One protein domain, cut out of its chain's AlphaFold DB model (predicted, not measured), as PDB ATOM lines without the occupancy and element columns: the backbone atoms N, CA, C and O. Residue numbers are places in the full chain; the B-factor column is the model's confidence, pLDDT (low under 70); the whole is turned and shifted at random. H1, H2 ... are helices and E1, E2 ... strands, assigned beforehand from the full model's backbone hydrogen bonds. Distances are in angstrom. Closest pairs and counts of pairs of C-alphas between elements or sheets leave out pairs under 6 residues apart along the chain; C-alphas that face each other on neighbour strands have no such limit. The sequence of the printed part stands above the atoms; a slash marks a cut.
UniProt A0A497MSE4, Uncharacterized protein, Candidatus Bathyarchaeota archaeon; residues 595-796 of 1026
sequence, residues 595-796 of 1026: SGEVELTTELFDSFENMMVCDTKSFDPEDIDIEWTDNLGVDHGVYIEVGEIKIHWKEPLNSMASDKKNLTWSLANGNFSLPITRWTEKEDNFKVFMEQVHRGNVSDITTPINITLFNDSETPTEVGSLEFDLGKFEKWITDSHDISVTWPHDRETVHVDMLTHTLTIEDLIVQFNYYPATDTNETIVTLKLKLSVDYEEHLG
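This is residues 595 to 796 of the 1026 residues of an uncharacterized protein of Candidatus Bathyarchaeota archaeon (UniProt A0A497MSE4). A long, twisted sheet, with the strands E1, E14 and E13 side by side along most of the rod and the short strands E6, E7 and E8 following one another along the far edge of E13, is covered by two smaller sheets placed end to end. E2, E5, E11 and E10 lie over one end of it and E3, E4, E12 and E9 over the other, as in a long sandwich whose second layer is broken in two. The printed part has 202 residues with fourteen named strands and one named helix, in the order E1 to E5, H1, then E6 to E14. The small sheets run E2, E5, E11, E10 and E3, E4, E12, E9, antiparallel throughout, and the neighbour pairs of the long, branched sheet are antiparallel too. The class is mostly strand, and the whole is a loose rod, with a radius of gyration of the C-alphas of 21.5 A and spans of 70 by 33 by 24 A.

E13, residues 749 to 771, is the longest strand by residues and measures 59.9 A from first to last C-alpha. E14, residues 776 to 795, measures 60.1 A and ends with C-alpha 795 at (316.973, 342.671, 236.577). E1, residues 595 to 609, measures 46.8 A and begins with C-alpha 595 at (321.942, 333.220, 242.438). The same sheet holds E6, residues 663 to 668, E7, residues 679 to 683, and E8, residues 686 to 689. One small sheet is made of E2, residues 616 to 619, E5, residues 645 to 649, E11, residues 718 to 724, and E10, residues 705 to 710. The other is made of E3, residues 624 to 629, E4, residues 634 to 640, 20.1 A long, E12, residues 729 to 735, 20.4 A long, and E9, residues 694 to 698. H1, residues 653 to 656, begins with C-alpha 653 at (312.472, 314.293, 289.077).

E13 and E14 form a hairpin at 169 degrees, with N 756 and O 790 2.7 A apart, within hydrogen-bond range. E1 lies on the other side of E14 from E13, and N 598 and O 789 are 2.8 A apart. E6, E7 and E8 lie on one side of E13, beside residues 763 to 768, 754 to 758 and 749 to 752; N 665 of E6 and O 766 are 2.8 A apart, N 755 and O 683 of E7 are 2.9 A apart, and N 688 of E8 and O 750 are 2.9 A apart, within hydrogen-bond range. E13 bends by 75 degrees at residue 753, and E7 runs on into E8 at 70 degrees. The three sheets form a stack of sheets, sheets face to face in turn. The branched sheet faces the sheet of E2, E5, E11 and E10 at 10.1 A centre to centre, and that of E3, E4, E12 and E9 at 8.4 A. In the first, N 646 of E5 and O 723 of E11 are 2.8 A apart; in the second, N 637 of E4 and O 732 of E12 are 2.9 A apart. H1 is not on any of the sheets, only just so for the branched one with 4 pairs of C-alphas within 10 A, and is too short for an O i to N i+4 pair.

The C-alphas farthest apart are those of Ser 658 and Arg 747, 70.8 A. The printed part has no cut. The link E12 to E13 is long, with residues 736 to 748 between them. The mean pLDDT of the printed part is 72.1, and 66 residues are under 70, among them 651 to 662, 666 to 681 and 735 to 748.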
ATOM      1  N   SER A 595     322.393 334.473 241.856       86.31
ATOM      2  CA  SER A 595     321.942 333.220 242.438       86.31
ATOM      3  C   SER A 595     322.704 333.011 243.735       86.31
ATOM      4  O   SER A 595     323.924 333.212 243.760       86.31
ATOM      5  N   GLY A 596     322.024 332.602 244.794       82.88
ATOM      6  CA  GLY A 596     322.657 332.434 246.091       82.88
ATOM      7  C   GLY A 596     321.970 331.389 246.946       82.88
ATOM      8  O   GLY A 596     320.772 331.156 246.820       82.88
ATOM      9  N   GLU A 597     322.765 330.801 247.836       85.31
ATOM     10  CA  GLU A 597     322.278 330.037 248.976       85.31
ATOM     11  C   GLU A 597     322.598 330.835 250.241       85.31
ATOM     12  O   GLU A 597     323.749 331.210 250.489       85.31
ATOM     13  N   VAL A 598     321.572 331.132 251.030       83.69
ATOM     14  CA  VAL A 598     321.706 331.818 252.312       83.69
ATOM     15  C   VAL A 598     321.314 330.846 253.409       83.69
ATOM     16  O   VAL A 598     320.167 330.415 253.494       83.69
ATOM     17  N   GLU A 599     322.281 330.504 254.258       84.38
ATOM     18  CA  GLU A 599     322.046 329.712 255.459       84.38
ATOM     19  C   GLU A 599     322.017 330.617 256.688       84.38
ATOM     20  O   GLU A 599     322.979 331.325 256.993       84.38
ATOM     21  N   LEU A 600     320.906 330.574 257.413       77.81
ATOM     22  CA  LEU A 600     320.664 331.378 258.598       77.81
ATOM     23  C   LEU A 600     320.297 330.451 259.748       77.81
ATOM     24  O   LEU A 600     319.369 329.651 259.649       77.81
ATOM     25  N   THR A 601     321.022 330.570 260.853       79.94
ATOM     26  CA  THR A 601     320.812 329.750 262.043       79.94
ATOM     27  C   THR A 601     320.421 330.641 263.211       79.94
ATOM     28  O   THR A 601     321.100 331.628 263.488       79.94
ATOM     29  N   THR A 602     319.362 330.272 263.928       79.69
ATOM     30  CA  THR A 602     318.929 330.949 265.156       79.69
ATOM     31  C   THR A 602     318.751 329.947 266.293       79.69
ATOM     32  O   THR A 602     318.422 328.784 266.060       79.69
ATOM     33  N   GLU A 603     319.005 330.388 267.524       84.38
ATOM     34  CA  GLU A 603     318.937 329.576 268.739       84.38
ATOM     35  C   GLU A 603     317.999 330.247 269.745       84.38
ATOM     36  O   GLU A 603     318.261 331.349 270.224       84.38
ATOM     37  N   LEU A 604     316.899 329.571 270.064       83.00
ATOM     38  CA  LEU A 604     315.917 329.979 271.062       83.00
ATOM     39  C   LEU A 604     316.141 329.163 272.329       83.00
ATOM     40  O   LEU A 604     316.304 327.944 272.248       83.00
ATOM     41  N   PHE A 605     316.113 329.791 273.503       86.00
ATOM     42  CA  PHE A 605     316.199 329.053 274.758       86.00
ATOM     43  C   PHE A 605     315.446 329.728 275.902       86.00
ATOM     44  O   PHE A 605     315.303 330.947 275.928       86.00
ATOM     45  N   ASP A 606     315.015 328.928 276.874       86.88
ATOM     46  CA  ASP A 606     314.526 329.415 278.166       86.88
ATOM     47  C   ASP A 606     314.964 328.464 279.288       86.88
ATOM     48  O   ASP A 606     315.295 327.296 279.037       86.88
ATOM     49  N   SER A 607     314.986 328.963 280.526       87.00
ATOM     50  CA  SER A 607     315.281 328.163 281.708       87.00
ATOM     51  C   SER A 607     314.228 328.283 282.806       87.00
ATOM     52  O   SER A 607     313.668 329.335 283.104       87.00
ATOM     53  N   PHE A 608     313.955 327.151 283.448       85.06
ATOM     54  CA  PHE A 608     312.908 327.017 284.448       85.06
ATOM     55  C   PHE A 608     313.483 326.483 285.748       85.06
ATOM     56  O   PHE A 608     313.859 325.312 285.850       85.06
ATOM     57  N   GLU A 609     313.502 327.333 286.770       84.31
ATOM     58  CA  GLU A 609     313.931 326.940 288.104       84.31
ATOM     59  C   GLU A 609     312.850 326.145 288.849       84.31
ATOM     60  O   GLU A 609     311.666 326.489 288.855       84.31
ATOM     61  N   ASN A 610     313.288 325.124 289.583       78.19
ATOM     62  CA  ASN A 610     312.502 324.371 290.559       78.19
ATOM     63  C   ASN A 610     311.219 323.744 289.989       78.19
ATOM     64  O   ASN A 610     310.201 323.666 290.686       78.19
ATOM     65  N   MET A 611     311.270 323.266 288.743       75.94
ATOM     66  CA  MET A 611     310.170 322.516 288.135       75.94
ATOM     67  C   MET A 611     309.825 321.283 288.983       75.94
ATOM     68  O   MET A 611     310.710 320.558 289.454       75.94
ATOM     69  N   MET A 612     308.524 321.051 289.181       68.31
ATOM     70  CA  MET A 612     307.988 319.934 289.969       68.31
ATOM     71  C   MET A 612     307.349 318.855 289.078       68.31
ATOM     72  O   MET A 612     307.193 319.008 287.872       68.31
ATOM     73  N   VAL A 613     306.968 317.733 289.689       66.94
ATOM     74  CA  VAL A 613     306.283 316.618 289.011       66.94
ATOM     75  C   VAL A 613     304.926 317.064 288.473       66.94
ATOM     76  O   VAL A 613     304.189 317.743 289.190       66.94
ATOM     77  N   CYS A 614     304.585 316.644 287.252       69.12
ATOM     78  CA  CYS A 614     303.378 317.063 286.532       69.12
ATOM     79  C   CYS A 614     303.298 318.578 286.280       69.12
ATOM     80  O   CYS A 614     302.235 319.068 285.891       69.12
ATOM     81  N   ASP A 615     304.384 319.322 286.518       72.62
ATOM     82  CA  ASP A 615     304.439 320.742 286.202       72.62
ATOM     83  C   ASP A 615     304.549 320.904 284.687       72.62
ATOM     84  O   ASP A 615     305.224 320.139 283.992       72.62
ATOM     85  N   THR A 616     303.828 321.898 284.193       81.75
ATOM     86  CA  THR A 616     303.899 322.340 282.809       81.75
ATOM     87  C   THR A 616     304.475 323.730 282.845       81.75
ATOM     88  O   THR A 616     303.892 324.619 283.470       81.75
ATOM     89  N   LYS A 617     305.615 323.917 282.191       84.69
ATOM     90  CA  LYS A 617     306.122 325.255 281.925       84.69
ATOM     91  C   LYS A 617     305.973 325.546 280.456       84.69
ATOM     92  O   LYS A 617     306.234 324.683 279.624       84.69
ATOM     93  N   SER A 618     305.538 326.760 280.195       85.12
ATOM     94  CA  SER A 618     305.449 327.307 278.865       85.12
ATOM     95  C   SER A 618     306.476 328.413 278.755       85.12
ATOM     96  O   SER A 618     306.546 329.246 279.665       85.12
ATOM     97  N   PHE A 619     307.219 328.433 277.660       84.62
ATOM     98  CA  PHE A 619     307.846 329.658 277.198       84.62
ATOM     99  C   PHE A 619     307.251 330.060 275.863       84.62
ATOM    100  O   PHE A 619     306.874 329.213 275.054       84.62
ATOM    101  N   ASP A 620     307.145 331.364 275.688       82.06
ATOM    102  CA  ASP A 620     306.701 331.995 274.458       82.06
ATOM    103  C   ASP A 620     307.966 332.591 273.830       82.06
ATOM    104  O   ASP A 620     308.434 333.633 274.306       82.06
ATOM    105  N   PRO A 621     308.648 331.856 272.931       78.94
ATOM    106  CA  PRO A 621     309.856 332.367 272.298       78.94
ATOM    107  C   PRO A 621     309.545 333.639 271.505       78.94
ATOM    108  O   PRO A 621     308.449 333.806 270.986       78.94
ATOM    109  N   GLU A 622     310.522 334.541 271.410       80.50
ATOM    110  CA  GLU A 622     310.382 335.705 270.536       80.50
ATOM    111  C   GLU A 622     310.249 335.258 269.074       80.50
ATOM    112  O   GLU A 622     310.897 334.294 268.647       80.50
ATOM    113  N   ASP A 623     309.419 335.979 268.315       80.94
ATOM    114  CA  ASP A 623     309.291 335.792 266.873       80.94
ATOM    115  C   ASP A 623     310.653 335.912 266.194       80.94
ATOM    116  O   ASP A 623     311.491 336.750 266.546       80.94
ATOM    117  N   ILE A 624     310.856 335.085 265.178       78.56
ATOM    118  CA  ILE A 624     312.071 335.113 264.383       78.56
ATOM    119  C   ILE A 624     311.792 335.968 263.157       78.56
ATOM    120  O   ILE A 624     311.017 335.572 262.289       78.56
ATOM    121  N   ASP A 625     312.454 337.117 263.083       83.62
ATOM    122  CA  ASP A 625     312.458 337.994 261.917       83.62
ATOM    123  C   ASP A 625     313.882 338.060 261.372       83.62
ATOM    124  O   ASP A 625     314.807 338.498 262.065       83.62
ATOM    125  N   ILE A 626     314.083 337.524 260.170       79.12
ATOM    126  CA  ILE A 626     315.396 337.469 259.538       79.12
ATOM    127  C   ILE A 626     315.316 338.140 258.183       79.12
ATOM    128  O   ILE A 626     314.539 337.725 257.326       79.12
ATOM    129  N   GLU A 627     316.188 339.120 257.988       84.31
ATOM    130  CA  GLU A 627     316.308 339.888 256.759       84.31
ATOM    131  C   GLU A 627     317.729 339.765 256.205       84.31
ATOM    132  O   GLU A 627     318.711 339.749 256.958       84.31
ATOM    133  N   TRP A 628     317.850 339.700 254.884       81.50
ATOM    134  CA  TRP A 628     319.129 339.862 254.203       81.50
ATOM    135  C   TRP A 628     318.946 340.632 252.901       81.50
ATOM    136  O   TRP A 628     317.897 340.570 252.265       81.50
ATOM    137  N   THR A 629     320.004 341.325 252.493       79.94
ATOM    138  CA  THR A 629     320.071 342.020 251.208       79.94
ATOM    139  C   THR A 629     321.075 341.303 250.326       79.94
ATOM    140  O   THR A 629     322.209 341.054 250.752       79.94
ATOM    141  N   ASP A 630     320.686 340.976 249.103       77.81
ATOM    142  CA  ASP A 630     321.614 340.404 248.135       77.81
ATOM    143  C   ASP A 630     322.435 341.473 247.387       77.81
ATOM    144  O   ASP A 630     322.389 342.682 247.650       77.81
ATOM    145  N   ASN A 631     323.231 341.014 246.423       74.06
ATOM    146  CA  ASN A 631     324.101 341.881 245.637       74.06
ATOM    147  C   ASN A 631     323.378 342.657 244.528       74.06
ATOM    148  O   ASN A 631     323.979 343.580 243.969       74.06
ATOM    149  N   LEU A 632     322.109 342.346 244.245       75.94
ATOM    150  CA  LEU A 632     321.234 343.214 243.463       75.94
ATOM    151  C   LEU A 632     320.635 344.329 244.314       75.94
ATOM    152  O   LEU A 632     320.089 345.257 243.739       75.94
ATOM    153  N   GLY A 633     320.793 344.322 245.640       72.88
ATOM    154  CA  GLY A 633     320.136 345.313 246.490       72.88
ATOM    155  C   GLY A 633     318.643 345.032 246.617       72.88
ATOM    156  O   GLY A 633     317.843 345.965 246.628       72.88
ATOM    157  N   VAL A 634     318.274 343.755 246.657       78.62
ATOM    158  CA  VAL A 634     316.918 343.304 246.954       78.62
ATOM    159  C   VAL A 634     316.899 342.771 248.377       78.62
ATOM    160  O   VAL A 634     317.790 342.015 248.777       78.62
ATOM    161  N   ASP A 635     315.919 343.226 249.156       81.25
ATOM    162  CA  ASP A 635     315.741 342.805 250.539       81.25
ATOM    163  C   ASP A 635     314.787 341.613 250.566       81.25
ATOM    164  O   ASP A 635     313.653 341.662 250.072       81.25
ATOM    165  N   HIS A 636     315.249 340.543 251.188       83.81
ATOM    166  CA  HIS A 636     314.476 339.343 251.440       83.81
ATOM    167  C   HIS A 636     314.231 339.233 252.935       83.81
ATOM    168  O   HIS A 636     315.098 339.577 253.742       83.81
ATOM    169  N   GLY A 637     313.070 338.710 253.304       82.50
ATOM    170  CA  GLY A 637     312.731 338.513 254.699       82.50
ATOM    171  C   GLY A 637     311.907 337.266 254.945       82.50
ATOM    172  O   GLY A 637     311.051 336.872 254.146       82.50
ATOM    173  N   VAL A 638     312.161 336.656 256.097       80.75
ATOM    174  CA  VAL A 638     311.387 335.542 256.627       80.75
ATOM    175  C   VAL A 638     310.993 335.858 258.055       80.75
ATOM    176  O   VAL A 638     311.842 336.080 258.914       80.75
ATOM    177  N   TYR A 639     309.691 335.807 258.292       82.81
ATOM    178  CA  TYR A 639     309.076 335.951 259.594       82.81
ATOM    179  C   TYR A 639     308.454 334.617 260.019       82.81
ATOM    180  O   TYR A 639     307.643 334.028 259.292       82.81
ATOM    181  N   ILE A 640     308.839 334.141 261.201       78.88
ATOM    182  CA  ILE A 640     308.348 332.905 261.814       78.88
ATOM    183  C   ILE A 640     307.827 333.234 263.209       78.88
ATOM    184  O   ILE A 640     308.589 333.638 264.088       78.88
ATOM    185  N   GLU A 641     306.538 333.005 263.421       78.94
ATOM    186  CA  GLU A 641     305.901 333.089 264.735       78.94
ATOM    187  C   GLU A 641     305.978 331.712 265.396       78.94
ATOM    188  O   GLU A 641     305.217 330.807 265.049       78.94
ATOM    189  N   VAL A 642     306.912 331.524 266.329       75.88
ATOM    190  CA  VAL A 642     307.029 330.257 267.058       75.88
ATOM    191  C   VAL A 642     306.015 330.266 268.197       75.88
ATOM    192  O   VAL A 642     306.113 331.056 269.127       75.88
ATOM    193  N   GLY A 643     305.028 329.377 268.123       74.31
ATOM    194  CA  GLY A 643     304.004 329.249 269.149       74.31
ATOM    195  C   GLY A 643     304.551 328.742 270.487       74.31
ATOM    196  O   GLY A 643     305.653 328.201 270.586       74.31
ATOM    197  N   GLU A 644     303.719 328.868 271.522       81.38
ATOM    198  CA  GLU A 644     304.026 328.488 272.904       81.38
ATOM    199  C   GLU A 644     304.664 327.088 273.010       81.38
ATOM    200  O   GLU A 644     304.037 326.069 272.696       81.38
ATOM    201  N   ILE A 645     305.892 327.029 273.529       80.00
ATOM    202  CA  ILE A 645     306.623 325.785 273.757       80.00
ATOM    203  C   ILE A 645     306.343 325.286 275.169       80.00
ATOM    204  O   ILE A 645     306.682 325.935 276.160       80.00
ATOM    205  N   LYS A 646     305.747 324.098 275.268       82.00
ATOM    206  CA  LYS A 646     305.342 323.480 276.530       82.00
ATOM    207  C   LYS A 646     306.238 322.318 276.895       82.00
ATOM    208  O   LYS A 646     306.438 321.381 276.126       82.00
ATOM    209  N   ILE A 647     306.720 322.345 278.128       81.56
ATOM    210  CA  ILE A 647     307.538 321.294 278.717       81.56
ATOM    211  C   ILE A 647     306.748 320.671 279.851       81.56
ATOM    212  O   ILE A 647     306.397 321.335 280.830       81.56
ATOM    213  N   HIS A 648     306.496 319.375 279.721       81.62
ATOM    214  CA  HIS A 648     305.709 318.602 280.666       81.62
ATOM    215  C   HIS A 648     306.558 317.480 281.262       81.62
ATOM    216  O   HIS A 648     306.931 316.538 280.561       81.62
ATOM    217  N   TRP A 649     306.820 317.523 282.569       76.12
ATOM    218  CA  TRP A 649     307.462 316.405 283.272       76.12
ATOM    219  C   TRP A 649     306.406 315.407 283.747       76.12
ATOM    220  O   TRP A 649     305.548 315.743 284.566       76.12
ATOM    221  N   LYS A 650     306.462 314.172 283.240       72.94
ATOM    222  CA  LYS A 650     305.464 313.132 283.546       72.94
ATOM    223  C   LYS A 650     305.855 312.266 284.741       72.94
ATOM    224  O   LYS A 650     304.976 311.788 285.453       72.94
ATOM    225  N   GLU A 651     307.152 312.114 284.998       67.38
ATOM    226  CA  GLU A 651     307.679 311.313 286.105       67.38
ATOM    227  C   GLU A 651     308.353 312.181 287.184       67.38
ATOM    228  O   GLU A 651     308.801 313.299 286.905       67.38
ATOM    229  N   PRO A 652     308.453 311.705 288.441       59.34
ATOM    230  CA  PRO A 652     309.111 312.456 289.495       59.34
ATOM    231  C   PRO A 652     310.604 312.669 289.222       59.34
ATOM    232  O   PRO A 652     311.385 311.715 289.243       59.34
ATOM    233  N   LEU A 653     311.042 313.930 289.115       54.69
ATOM    234  CA  LEU A 653     312.472 314.293 289.077       54.69
ATOM    235  C   LEU A 653     313.257 313.652 290.240       54.69
ATOM    236  O   LEU A 653     314.397 313.219 290.092       54.69
ATOM    237  N   ASN A 654     312.602 313.495 291.394       51.59
ATOM    238  CA  ASN A 654     313.170 312.913 292.609       51.59
ATOM    239  C   ASN A 654     313.531 311.419 292.460       51.59
ATOM    240  O   ASN A 654     314.384 310.936 293.202       51.59
ATOM    241  N   SER A 655     312.917 310.681 291.520       51.62
ATOM    242  CA  SER A 655     313.288 309.284 291.218       51.62
ATOM    243  C   SER A 655     314.476 309.144 290.265       51.62
ATOM    244  O   SER A 655     315.099 308.088 290.235       51.62
ATOM    245  N   MET A 656     314.855 310.212 289.556       54.38
ATOM    246  CA  MET A 656     316.111 310.274 288.792       54.38
ATOM    247  C   MET A 656     317.320 310.557 289.703       54.38
ATOM    248  O   MET A 656     318.478 310.401 289.317       54.38
ATOM    249  N   ALA A 657     317.044 310.958 290.946       48.09
ATOM    250  CA  ALA A 657     318.006 311.402 291.937       48.09
ATOM    251  C   ALA A 657     318.413 310.303 292.931       48.09
ATOM    252  O   ALA A 657     318.607 310.593 294.113       48.09
ATOM    253  N   SER A 658     318.627 309.058 292.486       47.75
ATOM    254  CA  SER A 658     319.487 308.186 293.302       47.75
ATOM    255  C   SER A 658     320.916 308.749 293.374       47.75
ATOM    256  O   SER A 658     321.586 308.537 294.379       47.75
ATOM    257  N   ASP A 659     321.316 309.569 292.383       54.41
ATOM    258  CA  ASP A 659     322.668 310.131 292.268       54.41
ATOM    259  C   ASP A 659     322.766 311.665 292.071       54.41
ATOM    260  O   ASP A 659     323.885 312.171 292.011       54.41
ATOM    261  N   LYS A 660     321.660 312.432 291.999       58.94
ATOM    262  CA  LYS A 660     321.690 313.918 291.901       58.94
ATOM    263  C   LYS A 660     322.628 314.457 290.788       58.94
ATOM    264  O   LYS A 660     323.464 315.320 291.052       58.94
ATOM    265  N   LYS A 661     322.533 313.925 289.561       62.47
ATOM    266  CA  LYS A 661     323.380 314.306 288.407       62.47
ATOM    267  C   LYS A 661     322.621 315.195 287.413       62.47
ATOM    268  O   LYS A 661     321.404 315.076 287.309       62.47
ATOM    269  N   ASN A 662     323.353 316.028 286.670       69.75
ATOM    270  CA  ASN A 662     322.819 316.760 285.517       69.75
ATOM    271  C   ASN A 662     322.539 315.782 284.366       69.75
ATOM    272  O   ASN A 662     323.316 314.847 284.152       69.75
ATOM    273  N   LEU A 663     321.447 316.002 283.641       71.25
ATOM    274  CA  LEU A 663     321.042 315.223 282.470       71.25
ATOM    275  C   LEU A 663     320.947 316.149 281.259       71.25
ATOM    276  O   LEU A 663     320.619 317.325 281.382       71.25
ATOM    277  N   THR A 664     321.238 315.627 280.077       72.50
ATOM    278  CA  THR A 664     321.092 316.369 278.825       72.50
ATOM    279  C   THR A 664     320.545 315.426 277.779       72.50
ATOM    280  O   THR A 664     321.164 314.410 277.472       72.50
ATOM    281  N   TRP A 665     319.387 315.777 277.241       73.69
ATOM    282  CA  TRP A 665     318.854 315.176 276.036       73.69
ATOM    283  C   TRP A 665     319.177 316.115 274.891       73.69
ATOM    284  O   TRP A 665     318.837 317.289 274.948       73.69
ATOM    285  N   SER A 666     319.842 315.610 273.866       67.94
ATOM    286  CA  SER A 666     320.103 316.361 272.647       67.94
ATOM    287  C   SER A 666     319.693 315.511 271.461       67.94
ATOM    288  O   SER A 666     320.196 314.398 271.294       67.94
ATOM    289  N   LEU A 667     318.819 316.046 270.623       65.31
ATOM    290  CA  LEU A 667     318.706 315.616 269.243       65.31
ATOM    291  C   LEU A 667     319.626 316.510 268.427       65.31
ATOM    292  O   LEU A 667     319.283 317.658 268.183       65.31
ATOM    293  N   ALA A 668     320.788 315.977 268.058       57.31
ATOM    294  CA  ALA A 668     321.730 316.633 267.163       57.31
ATOM    295  C   ALA A 668     321.848 315.827 265.870       57.31
ATOM    296  O   ALA A 668     321.907 314.594 265.921       57.31
ATOM    297  N   ASN A 669     321.897 316.522 264.733       53.44
ATOM    298  CA  ASN A 669     322.172 315.980 263.398       53.44
ATOM    299  C   ASN A 669     321.387 314.700 263.019       53.44
ATOM    300  O   ASN A 669     321.864 313.575 263.169       53.44
ATOM    301  N   GLY A 670     320.205 314.877 262.418       51.56
ATOM    302  CA  GLY A 670     319.625 313.908 261.471       51.56
ATOM    303  C   GLY A 670     319.044 312.593 262.018       51.56
ATOM    304  O   GLY A 670     318.581 311.776 261.226       51.56
ATOM    305  N   ASN A 671     319.009 312.365 263.336       43.28
ATOM    306  CA  ASN A 671     318.503 311.105 263.915       43.28
ATOM    307  C   ASN A 671     316.992 311.080 264.227       43.28
ATOM    308  O   ASN A 671     316.496 310.112 264.807       43.28
ATOM    309  N   PHE A 672     316.238 312.106 263.825       43.88
ATOM    310  CA  PHE A 672     314.782 312.146 263.971       43.88
ATOM    311  C   PHE A 672     314.151 312.792 262.740       43.88
ATOM    312  O   PHE A 672     314.342 313.974 262.477       43.88
ATOM    313  N   SER A 673     313.414 311.993 261.968       41.19
ATOM    314  CA  SER A 673     312.585 312.486 260.869       41.19
ATOM    315  C   SER A 673     311.211 312.799 261.438       41.19
ATOM    316  O   SER A 673     310.407 311.893 261.665       41.19
ATOM    317  N   LEU A 674     310.926 314.078 261.661       47.66
ATOM    318  CA  LEU A 674     309.542 314.510 261.799       47.66
ATOM    319  C   LEU A 674     308.846 314.344 260.438       47.66
ATOM    320  O   LEU A 674     309.499 314.384 259.395       47.66
ATOM    321  N   PRO A 675     307.519 314.189 260.397       43.41
ATOM    322  CA  PRO A 675     306.790 314.167 259.131       43.41
ATOM    323  C   PRO A 675     306.864 315.493 258.339       43.41
ATOM    324  O   PRO A 675     306.372 315.535 257.217       43.41
ATOM    325  N   ILE A 676     307.469 316.558 258.891       49.06
ATOM    326  CA  ILE A 676     307.435 317.933 258.351       49.06
ATOM    327  C   ILE A 676     308.851 318.538 258.181       49.06
ATOM    328  O   ILE A 676     308.986 319.660 257.723       49.06
ATOM    329  N   THR A 677     309.940 317.817 258.498       47.59
ATOM    330  CA  THR A 677     311.302 318.393 258.684       47.59
ATOM    331  C   THR A 677     311.962 319.075 257.478       47.59
ATOM    332  O   THR A 677     313.063 319.591 257.623       47.59
ATOM    333  N   ARG A 678     311.329 319.079 256.305       53.25
ATOM    334  CA  ARG A 678     311.771 319.862 255.151       53.25
ATOM    335  C   ARG A 678     310.542 320.457 254.480       53.25
ATOM    336  O   ARG A 678     309.894 319.795 253.669       53.25
ATOM    337  N   TRP A 679     310.197 321.681 254.857       58.00
ATOM    338  CA  TRP A 679     309.247 322.465 254.082       58.00
ATOM    339  C   TRP A 679     310.021 323.138 252.951       58.00
ATOM    340  O   TRP A 679     310.974 323.855 253.223       58.00
ATOM    341  N   THR A 680     309.664 322.842 251.704       60.16
ATOM    342  CA  THR A 680     310.277 323.427 250.509       60.16
ATOM    343  C   THR A 680     309.155 323.991 249.660       60.16
ATOM    344  O   THR A 680     308.357 323.235 249.105       60.16
ATOM    345  N   GLU A 681     309.086 325.312 249.561       64.44
ATOM    346  CA  GLU A 681     308.204 325.990 248.617       64.44
ATOM    347  C   GLU A 681     309.048 326.761 247.626       64.44
ATOM    348  O   GLU A 681     309.854 327.605 248.014       64.44
ATOM    349  N   LYS A 682     308.838 326.429 246.355       72.75
ATOM    350  CA  LYS A 682     309.495 327.032 245.211       72.75
ATOM    351  C   LYS A 682     308.508 327.980 244.548       72.75
ATOM    352  O   LYS A 682     307.458 327.538 244.078       72.75
ATOM    353  N   GLU A 683     308.838 329.262 244.529       75.31
ATOM    354  CA  GLU A 683     308.153 330.234 243.683       75.31
ATOM    355  C   GLU A 683     309.035 330.563 242.486       75.31
ATOM    356  O   GLU A 683     310.191 330.933 242.659       75.31
ATOM    357  N   ASP A 684     308.471 330.424 241.288       80.88
ATOM    358  CA  ASP A 684     309.166 330.669 240.028       80.88
ATOM    359  C   ASP A 684     308.369 331.666 239.179       80.88
ATOM    360  O   ASP A 684     307.133 331.632 239.160       80.88
ATOM    361  N   ASN A 685     309.072 332.466 238.380       79.12
ATOM    362  CA  ASN A 685     308.517 333.311 237.320       79.12
ATOM    363  C   ASN A 685     307.544 334.404 237.792       79.12
ATOM    364  O   ASN A 685     306.513 334.649 237.150       79.12
ATOM    365  N   PHE A 686     307.865 335.101 238.881       81.06
ATOM    366  CA  PHE A 686     307.110 336.284 239.305       81.06
ATOM    367  C   PHE A 686     307.967 337.554 239.269       81.06
ATOM    368  O   PHE A 686     309.182 337.513 239.093       81.06
ATOM    369  N   LYS A 687     307.301 338.710 239.344       78.25
ATOM    370  CA  LYS A 687     307.933 340.029 239.234       78.25
ATOM    371  C   LYS A 687     307.607 340.860 240.458       78.25
ATOM    372  O   LYS A 687     306.435 340.957 240.828       78.25
ATOM    373  N   VAL A 688     308.621 341.508 241.008       75.56
ATOM    374  CA  VAL A 688     308.496 342.447 242.120       75.56
ATOM    375  C   VAL A 688     308.861 343.824 241.590       75.56
ATOM    376  O   VAL A 688     309.962 344.053 241.089       75.56
ATOM    377  N   PHE A 689     307.897 344.738 241.622       71.62
ATOM    378  CA  PHE A 689     308.161 346.129 241.281       71.62
ATOM    379  C   PHE A 689     308.822 346.813 242.474       71.62
ATOM    380  O   PHE A 689     308.446 346.546 243.613       71.62
ATOM    381  N   MET A 690     309.754 347.729 242.210       62.91
ATOM    382  CA  MET A 690     310.301 348.598 243.257       62.91
ATOM    383  C   MET A 690     309.155 349.294 244.015       62.91
ATOM    384  O   MET A 690     308.129 349.627 243.411       62.91
ATOM    385  N   GLU A 691     309.312 349.477 245.329       62.47
ATOM    386  CA  GLU A 691     308.289 349.952 246.279       62.47
ATOM    387  C   GLU A 691     307.098 348.996 246.518       62.47
ATOM    388  O   GLU A 691     306.112 349.373 247.164       62.47
ATOM    389  N   GLN A 692     307.141 347.761 246.001       72.31
ATOM    390  CA  GLN A 692     306.132 346.732 246.259       72.31
ATOM    391  C   GLN A 692     306.721 345.543 247.013       72.31
ATOM    392  O   GLN A 692     307.813 345.076 246.718       72.31
ATOM    393  N   VAL A 693     305.926 345.010 247.942       79.62
ATOM    394  CA  VAL A 693     306.255 343.790 248.680       79.62
ATOM    395  C   VAL A 693     305.462 342.636 248.087       79.62
ATOM    396  O   VAL A 693     304.226 342.685 248.063       79.62
ATOM    397  N   HIS A 694     306.144 341.575 247.667       82.31
ATOM    398  CA  HIS A 694     305.489 340.297 247.394       82.31
ATOM    399  C   HIS A 694     305.541 339.431 248.653       82.31
ATOM    400  O   HIS A 694     306.605 339.271 249.243       82.31
ATOM    401  N   ARG A 695     304.385 338.914 249.095       82.50
ATOM    402  CA  ARG A 695     304.241 338.124 250.332       82.50
ATOM    403  C   ARG A 695     303.760 336.718 250.004       82.50
ATOM    404  O   ARG A 695     302.648 336.553 249.498       82.50
ATOM    405  N   GLY A 696     304.560 335.724 250.366       73.75
ATOM    406  CA  GLY A 696     304.162 334.322 250.386       73.75
ATOM    407  C   GLY A 696     303.737 333.930 251.798       73.75
ATOM    408  O   GLY A 696     304.446 334.207 252.763       73.75
ATOM    409  N   ASN A 697     302.568 333.305 251.935       70.38
ATOM    410  CA  ASN A 697     302.112 332.758 253.210       70.38
ATOM    411  C   ASN A 697     301.824 331.274 253.046       70.38
ATOM    412  O   ASN A 697     301.092 330.872 252.139       70.38
ATOM    413  N   VAL A 698     302.312 330.486 253.992       62.28
ATOM    414  CA  VAL A 698     301.886 329.099 254.165       62.28
ATOM    415  C   VAL A 698     300.757 329.115 255.170       62.28
ATOM    416  O   VAL A 698     300.883 329.729 256.226       62.28
ATOM    417  N   SER A 699     299.640 328.464 254.857       57.12
ATOM    418  CA  SER A 699     298.582 328.262 255.843       57.12
ATOM    419  C   SER A 699     299.164 327.528 257.052       57.12
ATOM    420  O   SER A 699     299.513 326.361 256.895       57.12
ATOM    421  N   ASP A 700     299.269 328.223 258.189       57.75
ATOM    422  CA  ASP A 700     299.411 327.719 259.556       57.75
ATOM    423  C   ASP A 700     300.166 326.373 259.666       57.75
ATOM    424  O   ASP A 700     299.561 325.310 259.496       57.75
ATOM    425  N   ILE A 701     301.456 326.389 260.038       59.22
ATOM    426  CA  ILE A 701     302.273 325.187 260.350       59.22
ATOM    427  C   ILE A 701     301.844 324.612 261.728       59.22
ATOM    428  O   ILE A 701     302.646 324.177 262.543       59.22
ATOM    429  N   THR A 702     300.536 324.596 261.987       53.31
ATOM    430  CA  THR A 702     299.863 324.488 263.295       53.31
ATOM    431  C   THR A 702     299.682 323.064 263.799       53.31
ATOM    432  O   THR A 702     298.739 322.761 264.534       53.31
ATOM    433  N   THR A 703     300.528 322.125 263.383       60.22
ATOM    434  CA  THR A 703     300.498 320.782 263.975       60.22
ATOM    435  C   THR A 703     301.505 320.721 265.115       60.22
ATOM    436  O   THR A 703     302.702 320.682 264.822       60.22
ATOM    437  N   PRO A 704     301.060 320.650 266.387       62.25
ATOM    438  CA  PRO A 704     301.970 320.627 267.521       62.25
ATOM    439  C   PRO A 704     302.899 319.421 267.439       62.25
ATOM    440  O   PRO A 704     302.460 318.262 267.384       62.25
ATOM    441  N   ILE A 705     304.200 319.689 267.433       66.81
ATOM    442  CA  ILE A 705     305.228 318.661 267.400       66.81
ATOM    443  C   ILE A 705     305.460 318.193 268.827       66.81
ATOM    444  O   ILE A 705     305.983 318.922 269.663       66.81
ATOM    445  N   ASN A 706     305.075 316.946 269.093       72.75
ATOM    446  CA  ASN A 706     305.237 316.315 270.395       72.75
ATOM    447  C   ASN A 706     306.480 315.419 270.395       72.75
ATOM    448  O   ASN A 706     306.542 314.432 269.659       72.75
ATOM    449  N   ILE A 707     307.452 315.739 271.244       71.00
ATOM    450  CA  ILE A 707     308.680 314.968 271.431       71.00
ATOM    451  C   ILE A 707     308.678 314.378 272.831       71.00
ATOM    452  O   ILE A 707     308.661 315.091 273.831       71.00
ATOM    453  N   THR A 708     308.728 313.053 272.900       73.19
ATOM    454  CA  THR A 708     308.848 312.324 274.159       73.19
ATOM    455  C   THR A 708     310.320 312.090 274.498       73.19
ATOM    456  O   THR A 708     311.069 311.524 273.702       73.19
ATOM    457  N   LEU A 709     310.719 312.483 275.708       70.88
ATOM    458  CA  LEU A 709     312.045 312.258 276.276       70.88
ATOM    459  C   LEU A 709     312.042 310.966 277.102       70.88
ATOM    460  O   LEU A 709     311.216 310.799 278.003       70.88
ATOM    461  N   PHE A 710     312.982 310.062 276.830       68.31
ATOM    462  CA  PHE A 710     313.125 308.791 277.548       68.31
ATOM    463  C   PHE A 710     314.361 308.783 278.456       68.31
ATOM    464  O   PHE A 710     315.347 309.477 278.200       68.31
ATOM    465  N   ASN A 711     314.309 307.984 279.522       65.44
ATOM    466  CA  ASN A 711     315.478 307.676 280.346       65.44
ATOM    467  C   ASN A 711     316.291 306.535 279.713       65.44
ATOM    468  O   ASN A 711     315.702 305.601 279.170       65.44
ATOM    469  N   ASP A 712     317.615 306.559 279.869       59.84
ATOM    470  CA  ASP A 712     318.595 305.631 279.269       59.84
ATOM    471  C   ASP A 712     318.551 304.187 279.838       59.84
ATOM    472  O   ASP A 712     319.501 303.411 279.719       59.84
ATOM    473  N   SER A 713     317.459 303.790 280.503       56.53
ATOM    474  CA  SER A 713     317.283 302.432 281.023       56.53
ATOM    475  C   SER A 713     316.883 301.442 279.926       56.53
ATOM    476  O   SER A 713     316.125 301.777 279.022       56.53
ATOM    477  N   GLU A 714     317.283 300.167 280.069       57.53
ATOM    478  CA  GLU A 714     316.908 299.040 279.177       57.53
ATOM    479  C   GLU A 714     315.385 298.880 278.961       57.53
ATOM    480  O   GLU A 714     314.936 298.154 278.074       57.53
ATOM    481  N   THR A 715     314.582 299.578 279.767       59.72
ATOM    482  CA  THR A 715     313.158 299.830 279.544       59.72
ATOM    483  C   THR A 715     312.952 301.348 279.504       59.72
ATOM    484  O   THR A 715     313.070 301.984 280.551       59.72
ATOM    485  N   PRO A 716     312.710 301.955 278.332       57.62
ATOM    486  CA  PRO A 716     312.542 303.400 278.233       57.62
ATOM    487  C   PRO A 716     311.228 303.809 278.907       57.62
ATOM    488  O   PRO A 716     310.142 303.531 278.400       57.62
ATOM    489  N   THR A 717     311.313 304.444 280.075       63.97
ATOM    490  CA  THR A 717     310.197 305.181 280.677       63.97
ATOM    491  C   THR A 717     310.219 306.620 280.173       63.97
ATOM    492  O   THR A 717     311.276 307.251 280.118       63.97
ATOM    493  N   GLU A 718     309.056 307.123 279.759       67.19
ATOM    494  CA  GLU A 718     308.862 308.518 279.352       67.19
ATOM    495  C   GLU A 718     309.061 309.424 280.573       67.19
ATOM    496  O   GLU A 718     308.324 309.333 281.549       67.19
ATOM    497  N   VAL A 719     310.083 310.273 280.535       66.31
ATOM    498  CA  VAL A 719     310.448 311.160 281.649       66.31
ATOM    499  C   VAL A 719     309.756 312.510 281.491       66.31
ATOM    500  O   VAL A 719     309.250 313.068 282.466       66.31
ATOM    501  N   GLY A 720     309.660 313.001 280.257       72.50
ATOM    502  CA  GLY A 720     308.989 314.250 279.925       72.50
ATOM    503  C   GLY A 720     308.558 314.304 278.466       72.50
ATOM    504  O   GLY A 720     308.947 313.460 277.659       72.50
ATOM    505  N   SER A 721     307.744 315.298 278.135       75.19
ATOM    506  CA  SER A 721     307.354 315.607 276.765       75.19
ATOM    507  C   SER A 721     307.498 317.096 276.485       75.19
ATOM    508  O   SER A 721     307.163 317.923 277.335       75.19
ATOM    509  N   LEU A 722     307.978 317.409 275.289       74.44
ATOM    510  CA  LEU A 722     308.056 318.746 274.725       74.44
ATOM    511  C   LEU A 722     306.998 318.874 273.627       74.44
ATOM    512  O   LEU A 722     306.934 318.016 272.751       74.44
ATOM    513  N   GLU A 723     306.202 319.931 273.667       75.56
ATOM    514  CA  GLU A 723     305.277 320.314 272.603       75.56
ATOM    515  C   GLU A 723     305.676 321.704 272.102       75.56
ATOM    516  O   GLU A 723     305.816 322.616 272.912       75.56
ATOM    517  N   PHE A 724     305.881 321.872 270.797       72.12
ATOM    518  CA  PHE A 724     306.082 323.189 270.188       72.12
ATOM    519  C   PHE A 724     305.353 323.296 268.849       72.12
ATOM    520  O   PHE A 724     305.141 322.293 268.159       72.12
ATOM    521  N   ASP A 725     304.974 324.519 268.498       71.56
ATOM    522  CA  ASP A 725     304.290 324.885 267.259       71.56
ATOM    523  C   ASP A 725     305.126 325.957 266.545       71.56
ATOM    524  O   ASP A 725     305.671 326.841 267.195       71.56
ATOM    525  N   LEU A 726     305.269 325.866 265.223       66.19
ATOM    526  CA  LEU A 726     305.962 326.884 264.420       66.19
ATOM    527  C   LEU A 726     305.000 327.960 263.885       66.19
ATOM    528  O   LEU A 726     305.419 328.788 263.083       66.19
ATOM    529  N   GLY A 727     303.726 327.913 264.293       70.69
ATOM    530  CA  GLY A 727     302.734 328.966 264.109       70.69
ATOM    531  C   GLY A 727     302.597 329.422 262.659       70.69
ATOM    532  O   GLY A 727     302.213 328.641 261.777       70.69
ATOM    533  N   LYS A 728     302.875 330.709 262.426       74.56
ATOM    534  CA  LYS A 728     302.775 331.365 261.119       74.56
ATOM    535  C   LYS A 728     304.153 331.492 260.473       74.56
ATOM    536  O   LYS A 728     305.102 331.957 261.094       74.56
ATOM    537  N   PHE A 729     304.215 331.169 259.182       73.69
ATOM    538  CA  PHE A 729     305.374 331.421 258.332       73.69
ATOM    539  C   PHE A 729     305.003 332.409 257.226       73.69
ATOM    540  O   PHE A 729     304.126 332.134 256.397       73.69
ATOM    541  N   GLU A 730     305.677 333.555 257.213       77.12
ATOM    542  CA  GLU A 730     305.543 334.578 256.186       77.12
ATOM    543  C   GLU A 730     306.907 334.868 255.570       77.12
ATOM    544  O   GLU A 730     307.871 335.154 256.271       77.12
ATOM    545  N   LYS A 731     306.977 334.820 254.244       78.81
ATOM    546  CA  LYS A 731     308.154 335.245 253.491       78.81
ATOM    547  C   LYS A 731     307.803 336.450 252.651       78.81
ATOM    548  O   LYS A 731     306.669 336.580 252.169       78.81
ATOM    549  N   TRP A 732     308.775 337.314 252.450       81.50
ATOM    550  CA  TRP A 732     308.593 338.470 251.610       81.50
ATOM    551  C   TRP A 732     309.872 338.856 250.892       81.50
ATOM    552  O   TRP A 732     310.980 338.533 251.307       81.50
ATOM    553  N   ILE A 733     309.664 339.563 249.795       79.69
ATOM    554  CA  ILE A 733     310.703 340.211 249.013       79.69
ATOM    555  C   ILE A 733     310.239 341.646 248.769       79.69
ATOM    556  O   ILE A 733     309.072 341.877 248.423       79.69
ATOM    557  N   THR A 734     311.117 342.605 249.042       76.75
ATOM    558  CA  THR A 734     310.868 344.036 248.851       76.75
ATOM    559  C   THR A 734     312.099 344.713 248.261       76.75
ATOM    560  O   THR A 734     313.204 344.174 248.243       76.75
ATOM    561  N   ASP A 735     311.896 345.918 247.756       66.12
ATOM    562  CA  ASP A 735     312.978 346.836 247.425       66.12
ATOM    563  C   ASP A 735     313.882 347.152 248.628       66.12
ATOM    564  O   ASP A 735     313.404 347.231 249.764       66.12
ATOM    565  N   SER A 736     315.187 347.384 248.396       59.94
ATOM    566  CA  SER A 736     316.074 347.668 249.526       59.94
ATOM    567  C   SER A 736     315.676 348.937 250.273       59.94
ATOM    568  O   SER A 736     315.669 350.026 249.691       59.94
ATOM    569  N   HIS A 737     315.457 348.825 251.582       50.03
ATOM    570  CA  HIS A 737     315.233 349.970 252.470       50.03
ATOM    571  C   HIS A 737     316.542 350.654 252.914       50.03
ATOM    572  O   HIS A 737     316.513 351.675 253.614       50.03
ATOM    573  N   ASP A 738     317.703 350.131 252.508       52.56
ATOM    574  CA  ASP A 738     319.004 350.738 252.784       52.56
ATOM    575  C   ASP A 738     319.234 351.983 251.910       52.56
ATOM    576  O   ASP A 738     319.606 351.914 250.745       52.56
ATOM    577  N   ILE A 739     319.088 353.165 252.510       50.38
ATOM    578  CA  ILE A 739     319.338 354.463 251.861       50.38
ATOM    579  C   ILE A 739     320.787 354.664 251.373       50.38
ATOM    580  O   ILE A 739     321.065 355.651 250.688       50.38
ATOM    581  N   SER A 740     321.729 353.803 251.781       52.72
ATOM    582  CA  SER A 740     323.107 353.799 251.279       52.72
ATOM    583  C   SER A 740     323.260 353.020 249.971       52.72
ATOM    584  O   SER A 740     324.270 353.178 249.279       52.72
ATOM    585  N   VAL A 741     322.251 352.226 249.603       51.88
ATOM    586  CA  VAL A 741     322.155 351.536 248.323       51.88
ATOM    587  C   VAL A 741     321.606 352.514 247.284       51.88
ATOM    588  O   VAL A 741     320.462 352.951 247.331       51.88
ATOM    589  N   THR A 742     322.455 352.905 246.334       53.12
ATOM    590  CA  THR A 742     322.112 353.857 245.265       53.12
ATOM    591  C   THR A 742     321.502 353.197 244.026       53.12
ATOM    592  O   THR A 742     321.165 353.901 243.072       53.12
ATOM    593  N   TRP A 743     321.390 351.864 244.014       57.78
ATOM    594  CA  TRP A 743     320.905 351.075 242.881       57.78
ATOM    595  C   TRP A 743     320.406 349.685 243.330       57.78
ATOM    596  O   TRP A 743     321.097 349.096 244.174       57.78
ATOM    597  N   PRO A 744     319.309 349.132 242.755       57.56
ATOM    598  CA  PRO A 744     318.540 349.587 241.584       57.56
ATOM    599  C   PRO A 744     317.755 350.885 241.788       57.56
ATOM    600  O   PRO A 744     317.416 351.270 242.903       57.56
ATOM    601  N   HIS A 745     317.506 351.608 240.689       59.31
ATOM    602  CA  HIS A 745     316.706 352.838 240.704       59.31
ATOM    603  C   HIS A 745     315.215 352.557 240.962       59.31
ATOM    604  O   HIS A 745     314.724 351.458 240.715       59.31
ATOM    605  N   ASP A 746     314.482 353.612 241.334       52.16
ATOM    606  CA  ASP A 746     313.043 353.713 241.651       52.16
ATOM    607  C   ASP A 746     312.052 353.194 240.575       52.16
ATOM    608  O   ASP A 746     310.844 353.401 240.677       52.16
ATOM    609  N   ARG A 747     312.528 352.545 239.500       55.66
ATOM    610  CA  ARG A 747     311.719 352.086 238.355       55.66
ATOM    611  C   ARG A 747     312.109 350.732 237.773       55.66
ATOM    612  O   ARG A 747     311.518 350.337 236.764       55.66
ATOM    613  N   GLU A 748     313.102 350.054 238.336       66.81
ATOM    614  CA  GLU A 748     313.474 348.726 237.848       66.81
ATOM    615  C   GLU A 748     312.485 347.658 238.359       66.81
ATOM    616  O   GLU A 748     311.545 347.945 239.102       66.81
ATOM    617  N   THR A 749     312.580 346.434 237.854       73.56
ATOM    618  CA  THR A 749     311.704 345.326 238.255       73.56
ATOM    619  C   THR A 749     312.580 344.116 238.474       73.56
ATOM    620  O   THR A 749     313.330 343.753 237.569       73.56
ATOM    621  N   VAL A 750     312.478 343.526 239.660       79.81
ATOM    622  CA  VAL A 750     313.170 342.289 240.012       79.81
ATOM    623  C   VAL A 750     312.347 341.133 239.469       79.81
ATOM    624  O   VAL A 750     311.137 341.037 239.704       79.81
ATOM    625  N   HIS A 751     312.998 340.289 238.690       82.44
ATOM    626  CA  HIS A 751     312.452 339.067 238.138       82.44
ATOM    627  C   HIS A 751     312.980 337.912 238.969       82.44
ATOM    628  O   HIS A 751     314.185 337.713 239.039       82.44
ATOM    629  N   VAL A 752     312.075 337.179 239.609       82.56
ATOM    630  CA  VAL A 752     312.435 336.040 240.449       82.56
ATOM    631  C   VAL A 752     312.196 334.775 239.640       82.56
ATOM    632  O   VAL A 752     311.048 334.395 239.378       82.56
ATOM    633  N   ASP A 753     313.288 334.149 239.213       85.25
ATOM    634  CA  ASP A 753     313.271 332.901 238.448       85.25
ATOM    635  C   ASP A 753     313.056 331.710 239.375       85.25
ATOM    636  O   ASP A 753     312.354 330.763 239.016       85.25
ATOM    637  N   MET A 754     313.614 331.799 240.583       85.50
ATOM    638  CA  MET A 754     313.465 330.816 241.641       85.50
ATOM    639  C   MET A 754     313.623 331.483 243.005       85.50
ATOM    640  O   MET A 754     314.581 332.203 243.249       85.50
ATOM    641  N   LEU A 755     312.728 331.179 243.936       82.94
ATOM    642  CA  LEU A 755     312.879 331.526 245.346       82.94
ATOM    643  C   LEU A 755     312.371 330.374 246.202       82.94
ATOM    644  O   LEU A 755     311.166 330.128 246.312       82.94
ATOM    645  N   THR A 756     313.315 329.658 246.798       80.88
ATOM    646  CA  THR A 756     313.087 328.444 247.572       80.88
ATOM    647  C   THR A 756     313.535 328.651 249.002       80.88
ATOM    648  O   THR A 756     314.675 329.007 249.256       80.88
ATOM    649  N   HIS A 757     312.654 328.368 249.952       78.75
ATOM    650  CA  HIS A 757     312.974 328.432 251.375       78.75
ATOM    651  C   HIS A 757     312.871 327.039 251.986       78.75
ATOM    652  O   HIS A 757     311.911 326.316 251.722       78.75
ATOM    653  N   THR A 758     313.851 326.675 252.810       76.44
ATOM    654  CA  THR A 758     313.917 325.404 253.527       76.44
ATOM    655  C   THR A 758     314.197 325.635 255.003       76.44
ATOM    656  O   THR A 758     315.315 325.958 255.384       76.44
ATOM    657  N   LEU A 759     313.199 325.415 255.858       74.69
ATOM    658  CA  LEU A 759     313.376 325.448 257.312       74.69
ATOM    659  C   LEU A 759     313.666 324.042 257.852       74.69
ATOM    660  O   LEU A 759     312.941 323.090 257.559       74.69
ATOM    661  N   THR A 760     314.708 323.930 258.671       74.88
ATOM    662  CA  THR A 760     315.189 322.700 259.308       74.88
ATOM    663  C   THR A 760     315.395 322.940 260.802       74.88
ATOM    664  O   THR A 760     315.884 323.987 261.211       74.88
ATOM    665  N   ILE A 761     315.067 321.956 261.638       75.25
ATOM    666  CA  ILE A 761     315.469 321.956 263.051       75.25
ATOM    667  C   ILE A 761     316.847 321.299 263.128       75.25
ATOM    668  O   ILE A 761     316.974 320.113 262.824       75.25
ATOM    669  N   GLU A 762     317.873 322.071 263.480       74.44
ATOM    670  CA  GLU A 762     319.266 321.611 263.502       74.44
ATOM    671  C   GLU A 762     319.573 320.851 264.798       74.44
ATOM    672  O   GLU A 762     320.036 319.710 264.750       74.44
ATOM    673  N   ASP A 763     319.232 321.461 265.937       75.50
ATOM    674  CA  ASP A 763     319.410 320.884 267.265       75.50
ATOM    675  C   ASP A 763     318.186 321.159 268.146       75.50
ATOM    676  O   ASP A 763     317.619 322.251 268.148       75.50
ATOM    677  N   LEU A 764     317.806 320.178 268.960       77.69
ATOM    678  CA  LEU A 764     316.904 320.382 270.090       77.69
ATOM    679  C   LEU A 764     317.539 319.778 271.336       77.69
ATOM    680  O   LEU A 764     317.759 318.567 271.407       77.69
ATOM    681  N   ILE A 765     317.807 320.620 272.329       77.81
ATOM    682  CA  ILE A 765     318.494 320.238 273.556       77.81
ATOM    683  C   ILE A 765     317.609 320.567 274.754       77.81
ATOM    684  O   ILE A 765     317.175 321.695 274.933       77.81
ATOM    685  N   VAL A 766     317.373 319.583 275.612       79.00
ATOM    686  CA  VAL A 766     316.746 319.766 276.921       79.00
ATOM    687  C   VAL A 766     317.781 319.382 277.968       79.00
ATOM    688  O   VAL A 766     318.185 318.222 278.064       79.00
ATOM    689  N   GLN A 767     318.253 320.352 278.741       79.75
ATOM    690  CA  GLN A 767     319.207 320.148 279.825       79.75
ATOM    691  C   GLN A 767     318.499 320.252 281.165       79.75
ATOM    692  O   GLN A 767     317.761 321.192 281.428       79.75
ATOM    693  N   PHE A 768     318.759 319.302 282.043       78.88
ATOM    694  CA  PHE A 768     318.294 319.329 283.414       78.88
ATOM    695  C   PHE A 768     319.496 319.422 284.352       78.88
ATOM    696  O   PHE A 768     320.304 318.494 284.445       78.88
ATOM    697  N   ASN A 769     319.599 320.536 285.068       80.31
ATOM    698  CA  ASN A 769     320.643 320.818 286.038       80.31
ATOM    699  C   ASN A 769     320.087 320.709 287.457       80.31
ATOM    700  O   ASN A 769     319.056 321.287 287.793       80.31
ATOM    701  N   TYR A 770     320.792 319.985 288.323       78.50
ATOM    702  CA  TYR A 770     320.426 319.864 289.728       78.50
ATOM    703  C   TYR A 770     321.552 320.389 290.617       78.50
ATOM    704  O   TYR A 770     322.703 319.971 290.491       78.50
ATOM    705  N   TYR A 771     321.216 321.277 291.556       80.19
ATOM    706  CA  TYR A 771     322.163 321.953 292.441       80.19
ATOM    707  C   TYR A 771     322.075 321.389 293.871       80.19
ATOM    708  O   TYR A 771     321.210 321.787 294.657       80.19
ATOM    709  N   PRO A 772     322.996 320.490 294.286       71.88
ATOM    710  CA  PRO A 772     322.856 319.746 295.540       71.88
ATOM    711  C   PRO A 772     323.036 320.592 296.803       71.88
ATOM    712  O   PRO A 772     322.575 320.196 297.871       71.88
ATOM    713  N   ALA A 773     323.753 321.717 296.698       76.25
ATOM    714  CA  ALA A 773     324.056 322.597 297.824       76.25
ATOM    715  C   ALA A 773     322.842 323.426 298.274       76.25
ATOM    716  O   ALA A 773     322.740 323.765 299.451       76.25
ATOM    717  N   THR A 774     321.941 323.740 297.342       76.38
ATOM    718  CA  THR A 774     320.741 324.565 297.550       76.38
ATOM    719  C   THR A 774     319.443 323.769 297.423       76.38
ATOM    720  O   THR A 774     318.393 324.299 297.767       76.38
ATOM    721  N   ASP A 775     319.522 322.503 296.994       75.75
ATOM    722  CA  ASP A 775     318.383 321.614 296.724       75.75
ATOM    723  C   ASP A 775     317.400 322.192 295.693       75.75
ATOM    724  O   ASP A 775     316.187 322.042 295.802       75.75
ATOM    725  N   THR A 776     317.950 322.870 294.685       79.31
ATOM    726  CA  THR A 776     317.212 323.501 293.585       79.31
ATOM    727  C   THR A 776     317.517 322.796 292.267       79.31
ATOM    728  O   THR A 776     318.556 322.144 292.124       79.31
ATOM    729  N   ASN A 777     316.621 322.921 291.292       80.12
ATOM    730  CA  ASN A 777     316.851 322.441 289.929       80.12
ATOM    731  C   ASN A 777     316.629 323.552 288.899       80.12
ATOM    732  O   ASN A 777     316.005 324.562 289.215       80.12
ATOM    733  N   GLU A 778     317.149 323.357 287.695       84.56
ATOM    734  CA  GLU A 778     316.938 324.219 286.535       84.56
ATOM    735  C   GLU A 778     316.788 323.334 285.292       84.56
ATOM    736  O   GLU A 778     317.623 322.467 285.042       84.56
ATOM    737  N   THR A 779     315.717 323.520 284.525       82.12
ATOM    738  CA  THR A 779     315.561 322.901 283.199       82.12
ATOM    739  C   THR A 779     315.799 323.960 282.142       82.12
ATOM    740  O   THR A 779     315.099 324.959 282.157       82.12
ATOM    741  N   ILE A 780     316.740 323.742 281.231       84.06
ATOM    742  CA  ILE A 780     317.033 324.617 280.095       84.06
ATOM    743  C   ILE A 780     316.556 323.905 278.833       84.06
ATOM    744  O   ILE A 780     316.884 322.736 278.630       84.06
ATOM    745  N   VAL A 781     315.795 324.585 277.986       82.50
ATOM    746  CA  VAL A 781     315.440 324.083 276.654       82.50
ATOM    747  C   VAL A 781     316.059 324.995 275.622       82.50
ATOM    748  O   VAL A 781     315.932 326.202 275.745       82.50
ATOM    749  N   THR A 782     316.705 324.405 274.625       83.56
ATOM    750  CA  THR A 782     317.372 325.082 273.519       83.56
ATOM    751  C   THR A 782     316.865 324.486 272.210       83.56
ATOM    752  O   THR A 782     317.016 323.287 271.979       83.56
ATOM    753  N   LEU A 783     316.281 325.312 271.351       79.94
ATOM    754  CA  LEU A 783     315.840 324.969 270.004       79.94
ATOM    755  C   LEU A 783     316.689 325.745 269.000       79.94
ATOM    756  O   LEU A 783     316.683 326.972 268.996       79.94
ATOM    757  N   LYS A 784     317.388 325.027 268.126       80.31
ATOM    758  CA  LYS A 784     318.207 325.601 267.067       80.31
ATOM    759  C   LYS A 784     317.560 325.336 265.715       80.31
ATOM    760  O   LYS A 784     317.361 324.183 265.322       80.31
ATOM    761  N   LEU A 785     317.227 326.405 265.009       77.94
ATOM    762  CA  LEU A 785     316.617 326.369 263.687       77.94
ATOM    763  C   LEU A 785     317.641 326.798 262.643       77.94
ATOM    764  O   LEU A 785     318.424 327.715 262.880       77.94
ATOM    765  N   LYS A 786     317.600 326.148 261.485       78.50
ATOM    766  CA  LYS A 786     318.374 326.482 260.297       78.50
ATOM    767  C   LYS A 786     317.423 326.729 259.134       78.50
ATOM    768  O   LYS A 786     316.673 325.836 258.745       78.50
ATOM    769  N   LEU A 787     317.476 327.921 258.571       77.50
ATOM    770  CA  LEU A 787     316.835 328.289 257.320       77.50
ATOM    771  C   LEU A 787     317.892 328.259 256.212       77.50
ATOM    772  O   LEU A 787     318.917 328.916 256.337       77.50
ATOM    773  N   SER A 788     317.633 327.520 255.142       81.38
ATOM    774  CA  SER A 788     318.383 327.594 253.887       81.38
ATOM    775  C   SER A 788     317.482 328.219 252.828       81.38
ATOM    776  O   SER A 788     316.364 327.739 252.624       81.38
ATOM    777  N   VAL A 789     317.937 329.283 252.177       81.69
ATOM    778  CA  VAL A 789     317.215 329.947 251.087       81.69
ATOM    779  C   VAL A 789     318.032 329.848 249.814       81.69
ATOM    780  O   VAL A 789     319.134 330.382 249.772       81.69
ATOM    781  N   ASP A 790     317.468 329.213 248.792       86.56
ATOM    782  CA  ASP A 790     318.025 329.175 247.444       86.56
ATOM    783  C   ASP A 790     317.229 330.134 246.566       86.56
ATOM    784  O   ASP A 790     316.015 329.974 246.409       86.56
ATOM    785  N   TYR A 791     317.893 331.117 245.977       85.69
ATOM    786  CA  TYR A 791     317.244 332.076 245.093       85.69
ATOM    787  C   TYR A 791     318.029 332.265 243.802       85.69
ATOM    788  O   TYR A 791     319.253 332.145 243.771       85.69
ATOM    789  N   GLU A 792     317.294 332.550 242.737       88.25
ATOM    790  CA  GLU A 792     317.783 333.032 241.457       88.25
ATOM    791  C   GLU A 792     316.866 334.167 241.017       88.25
ATOM    792  O   GLU A 792     315.654 333.993 240.849       88.25
ATOM    793  N   GLU A 793     317.450 335.345 240.859       85.75
ATOM    794  CA  GLU A 793     316.736 336.528 240.421       85.75
ATOM    795  C   GLU A 793     317.616 337.415 239.548       85.75
ATOM    796  O   GLU A 793     318.850 337.354 239.568       85.75
ATOM    797  N   HIS A 794     316.966 338.253 238.753       83.88
ATOM    798  CA  HIS A 794     317.643 339.174 237.866       83.88
ATOM    799  C   HIS A 794     316.854 340.464 237.651       83.88
ATOM    800  O   HIS A 794     315.637 340.541 237.814       83.88
ATOM    801  N   LEU A 795     317.557 341.502 237.217       79.81
ATOM    802  CA  LEU A 795     316.973 342.671 236.577       79.81
ATOM    803  C   LEU A 795     317.135 342.495 235.066       79.81
ATOM    804  O   LEU A 795     318.118 341.927 234.590       79.81
ATOM    805  N   GLY A 796     316.189 343.011 234.287       76.56
ATOM    806  CA  GLY A 796     316.267 342.924 232.831       76.56
ATOM    807  C   GLY A 796     317.552 343.538 232.269       76.56
ATOM    808  O   GLY A 796     317.891 344.670 232.621       76.56
TER     809      GLY A 796